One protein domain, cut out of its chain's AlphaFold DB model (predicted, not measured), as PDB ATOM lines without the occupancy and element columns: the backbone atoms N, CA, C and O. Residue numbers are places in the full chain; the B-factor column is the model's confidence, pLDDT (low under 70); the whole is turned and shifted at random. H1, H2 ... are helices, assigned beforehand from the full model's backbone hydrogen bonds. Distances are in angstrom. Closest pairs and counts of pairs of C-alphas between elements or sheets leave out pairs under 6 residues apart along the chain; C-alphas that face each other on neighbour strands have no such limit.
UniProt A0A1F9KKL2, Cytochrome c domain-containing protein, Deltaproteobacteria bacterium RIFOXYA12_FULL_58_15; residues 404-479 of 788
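What this domain is: This is residues 404 to 479 of the 788 residues of the protein "Cytochrome c domain-containing protein" of Deltaproteobacteria bacterium RIFOXYA12_FULL_58_15 (UniProt A0A1F9KKL2). With little regular structure, this is four short helices loosely grouped midway along an elongated outline, with residues 404 to 418 looping out at one end and residues 431 to 457 at the other. The named helices, H1 to H4 in chain order, hold only 20 of the 76 printed residues; the class is all helix, with no named strand. The whole is only just compact, close to loose, with a radius of gyration of the C-alphas of 13.6 A and spans of 43 by 28 by 20 A.

Where its parts are: From Thr 404, read on to C-alpha 419 at (-24.902, -54.020, 9.347), where H1, residues 419 to 422, begins and runs 4.9 A. Next come H2, residues 426 to 430, 5.5 A, and H3, residues 458 to 461, 5.8 A. H4, residues 464 to 470, runs 9.8 A to C-alpha 470 at (-20.139, -44.847, 20.864).

How they stand to each other: H1 and H4 touch, the closest C-alphas being those of Gln 421 and Ala 464, 4.6 A. H2 and H4 are apart. In H2 and H4 every O i to N i+4 pair is within hydrogen-bond range; H1 and H3 are too short for one.

The domain as a whole: The C-alphas farthest apart, of Ala 412 and Asp 443, are 43.3 A apart. The printed part has no cut; H2 to H3 is a long link. Residues 473 to 479 have pLDDT under 70.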
ATOM      1  N   THR A 404     -25.866 -54.400  21.409       86.62
ATOM      2  CA  THR A 404     -25.570 -55.834  21.552       86.62
ATOM      3  C   THR A 404     -26.641 -56.635  22.289       86.62
ATOM      4  O   THR A 404     -26.559 -57.860  22.332       86.62
ATOM      5  N   ALA A 405     -27.645 -55.975  22.872       86.12
ATOM      6  CA  ALA A 405     -28.821 -56.655  23.398       86.12
ATOM      7  C   ALA A 405     -29.612 -57.369  22.283       86.12
ATOM      8  O   ALA A 405     -30.134 -58.457  22.515       86.12
ATOM      9  N   CYS A 406     -29.633 -56.797  21.070       89.75
ATOM     10  CA  CYS A 406     -30.297 -57.366  19.891       89.75
ATOM     11  C   CYS A 406     -29.314 -57.762  18.777       89.75
ATOM     12  O   CYS A 406     -29.511 -58.777  18.108       89.75
ATOM     13  N   HIS A 407     -28.262 -56.969  18.569       91.88
ATOM     14  CA  HIS A 407     -27.307 -57.162  17.483       91.88
ATOM     15  C   HIS A 407     -26.146 -58.064  17.898       91.88
ATOM     16  O   HIS A 407     -25.321 -57.704  18.739       91.88
ATOM     17  N   GLU A 408     -26.059 -59.230  17.266       86.38
ATOM     18  CA  GLU A 408     -24.981 -60.192  17.481       86.38
ATOM     19  C   GLU A 408     -23.909 -60.078  16.386       86.38
ATOM     20  O   GLU A 408     -24.106 -59.448  15.347       86.38
ATOM     21  N   ALA A 409     -22.738 -60.665  16.636       86.69
ATOM     22  CA  ALA A 409     -21.669 -60.709  15.643       86.69
ATOM     23  C   ALA A 409     -22.047 -61.598  14.448       86.69
ATOM     24  O   ALA A 409     -22.874 -62.504  14.576       86.69
ATOM     25  N   ASP A 410     -21.378 -61.381  13.313       86.75
ATOM     26  CA  ASP A 410     -21.618 -62.183  12.117       86.75
ATOM     27  C   ASP A 410     -21.353 -63.675  12.372       86.75
ATOM     28  O   ASP A 410     -20.346 -64.077  12.970       86.75
ATOM     29  N   THR A 411     -22.249 -64.515  11.867       84.12
ATOM     30  CA  THR A 411     -22.103 -65.975  11.828       84.12
ATOM     31  C   THR A 411     -22.412 -66.484  10.421       84.12
ATOM     32  O   THR A 411     -22.833 -65.722   9.559       84.12
ATOM     33  N   ALA A 412     -22.239 -67.785  10.167       77.38
ATOM     34  CA  ALA A 412     -22.595 -68.362   8.866       77.38
ATOM     35  C   ALA A 412     -24.094 -68.213   8.525       77.38
ATOM     36  O   ALA A 412     -24.449 -68.187   7.355       77.38
ATOM     37  N   THR A 413     -24.965 -68.125   9.535       73.56
ATOM     38  CA  THR A 413     -26.419 -67.952   9.369       73.56
ATOM     39  C   THR A 413     -26.867 -66.498   9.537       73.56
ATOM     40  O   THR A 413     -27.839 -66.082   8.914       73.56
ATOM     41  N   MET A 414     -26.149 -65.731  10.362       83.44
ATOM     42  CA  MET A 414     -26.331 -64.292  10.580       83.44
ATOM     43  C   MET A 414     -25.201 -63.534   9.890       83.44
ATOM     44  O   MET A 414     -24.333 -62.974  10.551       83.44
ATOM     45  N   SER A 415     -25.157 -63.592   8.565       85.31
ATOM     46  CA  SER A 415     -24.096 -63.003   7.738       85.31
ATOM     47  C   SER A 415     -24.077 -61.470   7.752       85.31
ATOM     48  O   SER A 415     -23.066 -60.882   7.381       85.31
ATOM     49  N   ASP A 416     -25.163 -60.836   8.208       89.06
ATOM     50  CA  ASP A 416     -25.370 -59.384   8.182       89.06
ATOM     51  C   ASP A 416     -25.501 -58.780   9.595       89.06
ATOM     52  O   ASP A 416     -26.035 -57.680   9.774       89.06
ATOM     53  N   GLY A 417     -25.033 -59.498  10.619       88.38
ATOM     54  CA  GLY A 417     -25.128 -59.114  12.030       88.38
ATOM     55  C   GLY A 417     -24.463 -57.775  12.351       88.38
ATOM     56  O   GLY A 417     -24.933 -57.055  13.225       88.38
ATOM     57  N   LEU A 418     -23.425 -57.377  11.609       89.25
ATOM     58  CA  LEU A 418     -22.713 -56.108  11.792       89.25
ATOM     59  C   LEU A 418     -23.257 -54.927  10.965       89.25
ATOM     60  O   LEU A 418     -22.705 -53.825  11.058       89.25
ATOM     61  N   VAL A 419     -24.338 -55.095  10.193       89.25
ATOM     62  CA  VAL A 419     -24.902 -54.020   9.347       89.25
ATOM     63  C   VAL A 419     -25.298 -52.778  10.155       89.25
ATOM     64  O   VAL A 419     -25.105 -51.661   9.670       89.25
ATOM     65  N   TRP A 420     -25.754 -52.945  11.402       90.31
ATOM     66  CA  TRP A 420     -26.171 -51.845  12.292       90.31
ATOM     67  C   TRP A 420     -25.095 -50.770  12.507       90.31
ATOM     68  O   TRP A 420     -25.420 -49.604  12.707       90.31
ATOM     69  N   GLN A 421     -23.815 -51.146  12.436       90.75
ATOM     70  CA  GLN A 421     -22.686 -50.221  12.565       90.75
ATOM     71  C   GLN A 421     -22.030 -49.886  11.216       90.75
ATOM     72  O   GLN A 421     -21.228 -48.963  11.132       90.75
ATOM     73  N   GLN A 422     -22.328 -50.620  10.144       88.81
ATOM     74  CA  GLN A 422     -21.660 -50.446   8.847       88.81
ATOM     75  C   GLN A 422     -22.439 -49.565   7.868       88.81
ATOM     76  O   GLN A 422     -21.825 -48.922   7.017       88.81
ATOM     77  N   LYS A 423     -23.770 -49.544   7.973       87.50
ATOM     78  CA  LYS A 423     -24.660 -48.886   7.010       87.50
ATOM     79  C   LYS A 423     -25.600 -47.890   7.722       87.50
ATOM     80  O   LYS A 423     -26.794 -48.159   7.841       87.50
ATOM     81  N   PRO A 424     -25.076 -46.762   8.246       89.06
ATOM     82  CA  PRO A 424     -25.904 -45.728   8.863       89.06
ATOM     83  C   PRO A 424     -26.781 -45.023   7.822       89.06
ATOM     84  O   PRO A 424     -26.305 -44.669   6.746       89.06
ATOM     85  N   THR A 425     -28.034 -44.762   8.183       85.50
ATOM     86  CA  THR A 425     -29.029 -44.083   7.335       85.50
ATOM     87  C   THR A 425     -29.768 -43.031   8.152       85.50
ATOM     88  O   THR A 425     -30.014 -43.256   9.341       85.50
ATOM     89  N   ARG A 426     -30.193 -41.924   7.533       84.38
ATOM     90  CA  ARG A 426     -30.931 -40.863   8.242       84.38
ATOM     91  C   ARG A 426     -32.203 -41.378   8.910       84.38
ATOM     92  O   ARG A 426     -32.425 -41.054  10.070       84.38
ATOM     93  N   SER A 427     -32.976 -42.219   8.224       76.75
ATOM     94  CA  SER A 427     -34.246 -42.748   8.738       76.75
ATOM     95  C   SER A 427     -34.039 -43.661   9.952       76.75
ATOM     96  O   SER A 427     -34.560 -43.386  11.025       76.75
ATOM     97  N   ASN A 428     -33.185 -44.688   9.852       80.88
ATOM     98  CA  ASN A 428     -32.930 -45.572  10.996       80.88
ATOM     99  C   ASN A 428     -32.340 -44.839  12.208       80.88
ATOM    100  O   ASN A 428     -32.690 -45.191  13.327       80.88
ATOM    101  N   CYS A 429     -31.451 -43.859  12.028       85.06
ATOM    102  CA  CYS A 429     -30.836 -43.158  13.159       85.06
ATOM    103  C   CYS A 429     -31.758 -42.068  13.730       85.06
ATOM    104  O   CYS A 429     -31.987 -42.029  14.938       85.06
ATOM    105  N   GLY A 430     -32.273 -41.192  12.863       78.38
ATOM    106  CA  GLY A 430     -33.032 -39.995  13.230       78.38
ATOM    107  C   GLY A 430     -34.493 -40.257  13.563       78.38
ATOM    108  O   GLY A 430     -35.012 -39.636  14.470       78.38
ATOM    109  N   GLU A 431     -35.164 -41.205  12.906       73.75
ATOM    110  CA  GLU A 431     -36.605 -41.435  13.124       73.75
ATOM    111  C   GLU A 431     -36.896 -42.473  14.214       73.75
ATOM    112  O   GLU A 431     -38.056 -42.815  14.442       73.75
ATOM    113  N   SER A 432     -35.860 -43.017  14.861       76.88
ATOM    114  CA  SER A 432     -36.028 -44.086  15.849       76.88
ATOM    115  C   SER A 432     -35.456 -43.794  17.235       76.88
ATOM    116  O   SER A 432     -36.133 -44.007  18.242       76.88
ATOM    117  N   CYS A 433     -34.225 -43.282  17.301       78.62
ATOM    118  CA  CYS A 433     -33.547 -43.006  18.569       78.62
ATOM    119  C   CYS A 433     -33.064 -41.556  18.670       78.62
ATOM    120  O   CYS A 433     -33.143 -40.964  19.740       78.62
ATOM    121  N   HIS A 434     -32.575 -40.965  17.577       82.38
ATOM    122  CA  HIS A 434     -32.088 -39.584  17.547       82.38
ATOM    123  C   HIS A 434     -33.149 -38.627  16.992       82.38
ATOM    124  O   HIS A 434     -32.882 -37.890  16.045       82.38
ATOM    125  N   THR A 435     -34.347 -38.634  17.579       76.19
ATOM    126  CA  THR A 435     -35.515 -37.893  17.061       76.19
ATOM    127  C   THR A 435     -35.411 -36.378  17.152       76.19
ATOM    128  O   THR A 435     -36.126 -35.676  16.444       76.19
ATOM    129  N   ASP A 436     -34.472 -35.865  17.946       75.31
ATOM    130  CA  ASP A 436     -34.152 -34.436  17.996       75.31
ATOM    131  C   ASP A 436     -33.262 -33.978  16.821       75.31
ATOM    132  O   ASP A 436     -33.006 -32.781  16.655       75.31
ATOM    133  N   VAL A 437     -32.765 -34.910  15.997       79.56
ATOM    134  CA  VAL A 437     -31.906 -34.613  14.847       79.56
ATOM    135  C   VAL A 437     -32.745 -34.424  13.587       79.56
ATOM    136  O   VAL A 437     -33.232 -35.381  12.990       79.56
ATOM    137  N   ASP A 438     -32.834 -33.180  13.116       79.81
ATOM    138  CA  ASP A 438     -33.403 -32.865  11.804       79.81
ATOM    139  C   ASP A 438     -32.296 -32.748  10.746       79.81
ATOM    140  O   ASP A 438     -31.567 -31.756  10.685       79.81
ATOM    141  N   PHE A 439     -32.185 -33.764   9.884       83.00
ATOM    142  CA  PHE A 439     -31.223 -33.793   8.778       83.00
ATOM    143  C   PHE A 439     -31.595 -32.874   7.603       83.00
ATOM    144  O   PHE A 439     -30.794 -32.703   6.681       83.00
ATOM    145  N   THR A 440     -32.802 -32.309   7.582       80.06
ATOM    146  CA  THR A 440     -33.280 -31.458   6.485       80.06
ATOM    147  C   THR A 440     -32.905 -29.992   6.675       80.06
ATOM    148  O   THR A 440     -32.890 -29.239   5.696       80.06
ATOM    149  N   LEU A 441     -32.553 -29.583   7.896       78.25
ATOM    150  CA  LEU A 441     -32.156 -28.214   8.194       78.25
ATOM    151  C   LEU A 441     -30.714 -27.954   7.756       78.25
ATOM    152  O   LEU A 441     -29.789 -28.690   8.086       78.25
ATOM    153  N   ASP A 442     -30.519 -26.860   7.019       78.94
ATOM    154  CA  ASP A 442     -29.192 -26.314   6.707       78.94
ATOM    155  C   ASP A 442     -28.692 -25.443   7.864       78.94
ATOM    156  O   ASP A 442     -28.407 -24.251   7.723       78.94
ATOM    157  N   ASP A 443     -28.656 -26.036   9.052       77.38
ATOM    158  CA  ASP A 443     -28.003 -25.465  10.214       77.38
ATOM    159  C   ASP A 443     -27.266 -26.548  11.004       77.38
ATOM    160  O   ASP A 443     -27.505 -27.742  10.864       77.38
ATOM    161  N   THR A 444     -26.296 -26.111  11.799       80.69
ATOM    162  CA  THR A 444     -25.452 -26.997  12.614       80.69
ATOM    163  C   THR A 444     -25.989 -27.142  14.034       80.69
ATOM    164  O   THR A 444     -25.258 -27.546  14.930       80.69
ATOM    165  N   THR A 445     -27.245 -26.748  14.274       77.31
ATOM    166  CA  THR A 445     -27.827 -26.759  15.621       77.31
ATOM    167  C   THR A 445     -28.381 -28.127  16.001       77.31
ATOM    168  O   THR A 445     -28.363 -28.463  17.182       77.31
ATOM    169  N   THR A 446     -28.807 -28.923  15.014       75.06
ATOM    170  CA  THR A 446     -29.316 -30.293  15.195       75.06
ATOM    171  C   THR A 446     -28.292 -31.368  14.811       75.06
ATOM    172  O   THR A 446     -28.298 -32.456  15.381       75.06
ATOM    173  N   HIS A 447     -27.394 -31.081  13.860       87.25
ATOM    174  CA  HIS A 447     -26.356 -32.002  13.393       87.25
ATOM    175  C   HIS A 447     -25.119 -31.238  12.891       87.25
ATOM    176  O   HIS A 447     -25.222 -30.399  11.998       87.25
ATOM    177  N   ASP A 448     -23.926 -31.553  13.410       86.50
ATOM    178  CA  ASP A 448     -22.686 -30.789  13.155       86.50
ATOM    179  C   ASP A 448     -22.294 -30.679  11.672       86.50
ATOM    180  O   ASP A 448     -21.638 -29.717  11.263       86.50
ATOM    181  N   ALA A 449     -22.680 -31.658  10.848       86.19
ATOM    182  CA  ALA A 449     -22.407 -31.636   9.411       86.19
ATOM    183  C   ALA A 449     -23.428 -30.810   8.602       86.19
ATOM    184  O   ALA A 449     -23.316 -30.747   7.377       86.19
ATOM    185  N   GLY A 450     -24.417 -30.200   9.263       87.06
ATOM    186  CA  GLY A 450     -25.540 -29.521   8.625       87.06
ATOM    187  C   GLY A 450     -26.432 -30.479   7.833       87.06
ATOM    188  O   GLY A 450     -26.446 -31.691   8.084       87.06
ATOM    189  N   GLN A 451     -27.132 -29.926   6.841       89.06
ATOM    190  CA  GLN A 451     -28.120 -30.634   6.027       89.06
ATOM    191  C   GLN A 451     -27.545 -31.891   5.356       89.06
ATOM    192  O   GLN A 451     -26.552 -31.827   4.629       89.06
ATOM    193  N   GLN A 452     -28.232 -33.024   5.524       88.12
ATOM    194  CA  GLN A 452     -27.987 -34.275   4.806       88.12
ATOM    195  C   GLN A 452     -29.253 -34.672   4.035       88.12
ATOM    196  O   GLN A 452     -30.267 -35.068   4.611       88.12
ATOM    197  N   LEU A 453     -29.205 -34.563   2.704       83.94
ATOM    198  CA  LEU A 453     -30.340 -34.892   1.828       83.94
ATOM    199  C   LEU A 453     -30.392 -36.374   1.427       83.94
ATOM    200  O   LEU A 453     -31.402 -36.823   0.891       83.94
ATOM    201  N   ASN A 454     -29.314 -37.119   1.667       82.00
ATOM    202  CA  ASN A 454     -29.189 -38.547   1.393       82.00
ATOM    203  C   ASN A 454     -28.206 -39.205   2.377       82.00
ATOM    204  O   ASN A 454     -27.630 -38.522   3.226       82.00
ATOM    205  N   ASP A 455     -28.028 -40.520   2.247       85.31
ATOM    206  CA  ASP A 455     -27.253 -41.324   3.198       85.31
ATOM    207  C   ASP A 455     -25.794 -41.573   2.750       85.31
ATOM    208  O   ASP A 455     -24.990 -42.145   3.488       85.31
ATOM    209  N   ASP A 456     -25.409 -41.099   1.559       84.50
ATOM    210  CA  ASP A 456     -24.132 -41.432   0.902       84.50
ATOM    211  C   ASP A 456     -22.895 -41.003   1.712       84.50
ATOM    212  O   ASP A 456     -21.822 -41.601   1.610       84.50
ATOM    213  N   ASN A 457     -23.032 -39.952   2.523       86.94
ATOM    214  CA  ASN A 457     -21.928 -39.378   3.292       86.94
ATOM    215  C   ASN A 457     -21.853 -39.909   4.729       86.94
ATOM    216  O   ASN A 457     -20.841 -39.698   5.406       86.94
ATOM    217  N   CYS A 458     -22.892 -40.604   5.206       89.50
ATOM    218  CA  CYS A 458     -23.034 -40.979   6.610       89.50
ATOM    219  C   CYS A 458     -21.875 -41.869   7.068       89.50
ATOM    220  O   CYS A 458     -21.195 -41.539   8.039       89.50
ATOM    221  N   ALA A 459     -21.581 -42.940   6.325       89.69
ATOM    222  CA  ALA A 459     -20.525 -43.898   6.667       89.69
ATOM    223  C   ALA A 459     -19.106 -43.292   6.647       89.69
ATOM    224  O   ALA A 459     -18.192 -43.825   7.280       89.69
ATOM    225  N   GLY A 460     -18.909 -42.165   5.949       89.50
ATOM    226  CA  GLY A 460     -17.630 -41.452   5.919       89.50
ATOM    227  C   GLY A 460     -17.246 -40.860   7.279       89.50
ATOM    228  O   GLY A 460     -16.079 -40.916   7.668       89.50
ATOM    229  N   CYS A 461     -18.229 -40.345   8.022       90.62
ATOM    230  CA  CYS A 461     -18.043 -39.795   9.369       90.62
ATOM    231  C   CYS A 461     -18.419 -40.816  10.458       90.62
ATOM    232  O   CYS A 461     -17.674 -41.025  11.421       90.62
ATOM    233  N   HIS A 462     -19.541 -41.510  10.273       92.12
ATOM    234  CA  HIS A 462     -20.083 -42.539  11.158       92.12
ATOM    235  C   HIS A 462     -19.690 -43.934  10.656       92.12
ATOM    236  O   HIS A 462     -20.522 -44.726  10.228       92.12
ATOM    237  N   ASN A 463     -18.394 -44.236  10.674       91.38
ATOM    238  CA  ASN A 463     -17.913 -45.576  10.331       91.38
ATOM    239  C   ASN A 463     -18.197 -46.589  11.460       91.38
ATOM    240  O   ASN A 463     -18.444 -46.204  12.605       91.38
ATOM    241  N   ALA A 464     -18.058 -47.883  11.160       90.12
ATOM    242  CA  ALA A 464     -18.327 -48.967  12.109       90.12
ATOM    243  C   ALA A 464     -17.560 -48.869  13.429       90.12
ATOM    244  O   ALA A 464     -18.122 -49.152  14.482       90.12
ATOM    245  N   SER A 465     -16.306 -48.411  13.410       88.44
ATOM    246  CA  SER A 465     -15.546 -48.218  14.648       88.44
ATOM    247  C   SER A 465     -16.133 -47.089  15.496       88.44
ATOM    248  O   SER A 465     -16.215 -47.213  16.719       88.44
ATOM    249  N   ASN A 466     -16.530 -45.983  14.867       88.06
ATOM    250  CA  ASN A 466     -17.125 -44.844  15.561       88.06
ATOM    251  C   ASN A 466     -18.497 -45.220  16.129       88.06
ATOM    252  O   ASN A 466     -18.722 -45.028  17.317       88.06
ATOM    253  N   ILE A 467     -19.382 -45.814  15.324       89.38
ATOM    254  CA  ILE A 467     -20.712 -46.232  15.787       89.38
ATOM    255  C   ILE A 467     -20.585 -47.279  16.898       89.38
ATOM    256  O   ILE A 467     -21.150 -47.086  17.974       89.38
ATOM    257  N   GLY A 468     -19.794 -48.332  16.674       84.62
ATOM    258  CA  GLY A 468     -19.621 -49.418  17.633       84.62
ATOM    259  C   GLY A 468     -19.028 -48.953  18.963       84.62
ATOM    260  O   GLY A 468     -19.510 -49.347  20.020       84.62
ATOM    261  N   SER A 469     -18.027 -48.065  18.952       80.75
ATOM    262  CA  SER A 469     -17.450 -47.530  20.199       80.75
ATOM    263  C   SER A 469     -18.404 -46.602  20.955       80.75
ATOM    264  O   SER A 469     -18.431 -46.625  22.181       80.75
ATOM    265  N   LYS A 470     -19.211 -45.805  20.246       82.69
ATOM    266  CA  LYS A 470     -20.139 -44.847  20.864       82.69
ATOM    267  C   LYS A 470     -21.417 -45.497  21.410       82.69
ATOM    268  O   LYS A 470     -22.054 -44.891  22.263       82.69
ATOM    269  N   HIS A 471     -21.728 -46.727  20.985       83.19
ATOM    270  CA  HIS A 471     -22.889 -47.520  21.417       83.19
ATOM    271  C   HIS A 471     -22.503 -48.896  22.010       83.19
ATOM    272  O   HIS A 471     -23.224 -49.881  21.883       83.19
ATOM    273  N   SER A 472     -21.324 -49.013  22.626       70.25
ATOM    274  CA  SER A 472     -20.930 -50.222  23.385       70.25
ATOM    275  C   SER A 472     -20.735 -49.950  24.874       70.25
ATOM    276  O   SER A 472     -20.879 -50.850  25.705       70.25
ATOM    277  N   THR A 473     -20.468 -48.697  25.226       64.69
ATOM    278  CA  THR A 473     -20.337 -48.200  26.594       64.69
ATOM    279  C   THR A 473     -21.102 -46.892  26.720       64.69
ATOM    280  O   THR A 473     -21.216 -46.162  25.731       64.69
ATOM    281  N   ALA A 474     -21.551 -46.544  27.928       60.03
ATOM    282  CA  ALA A 474     -21.964 -45.171  28.191       60.03
ATOM    283  C   ALA A 474     -20.809 -44.231  27.797       60.03
ATOM    284  O   ALA A 474     -19.633 -44.521  28.037       60.03
ATOM    285  N   ASN A 475     -21.127 -43.136  27.113       55.22
ATOM    286  CA  ASN A 475     -20.125 -42.243  26.546       55.22
ATOM    287  C   ASN A 475     -20.448 -40.786  26.876       55.22
ATOM    288  O   ASN A 475     -21.603 -40.357  26.870       55.22
ATOM    289  N   THR A 476     -19.386 -40.018  27.108       51.41
ATOM    290  CA  THR A 476     -19.432 -38.646  27.614       51.41
ATOM    291  C   THR A 476     -20.018 -37.618  26.647       51.41
ATOM    292  O   THR A 476     -20.198 -36.467  27.030       51.41
ATOM    293  N   ASP A 477     -20.265 -37.997  25.388       50.31
ATOM    294  CA  ASP A 477     -20.814 -37.076  24.380       50.31
ATOM    295  C   ASP A 477     -22.328 -36.864  24.543       50.31
ATOM    296  O   ASP A 477     -22.857 -35.866  24.066       50.31
ATOM    297  N   ILE A 478     -23.018 -37.797  25.209       49.75
ATOM    298  CA  ILE A 478     -24.484 -37.802  25.392       49.75
ATOM    299  C   ILE A 478     -24.837 -37.791  26.885       49.75
ATOM    300  O   ILE A 478     -25.839 -37.218  27.305       49.75
ATOM    301  N   ILE A 479     -23.980 -38.400  27.702       56.16
ATOM    302  CA  ILE A 479     -24.146 -38.564  29.141       56.16
ATOM    303  C   ILE A 479     -23.057 -37.725  29.813       56.16
ATOM    304  O   ILE A 479     -21.904 -37.769  29.392       56.16
TER     305      ILE A 479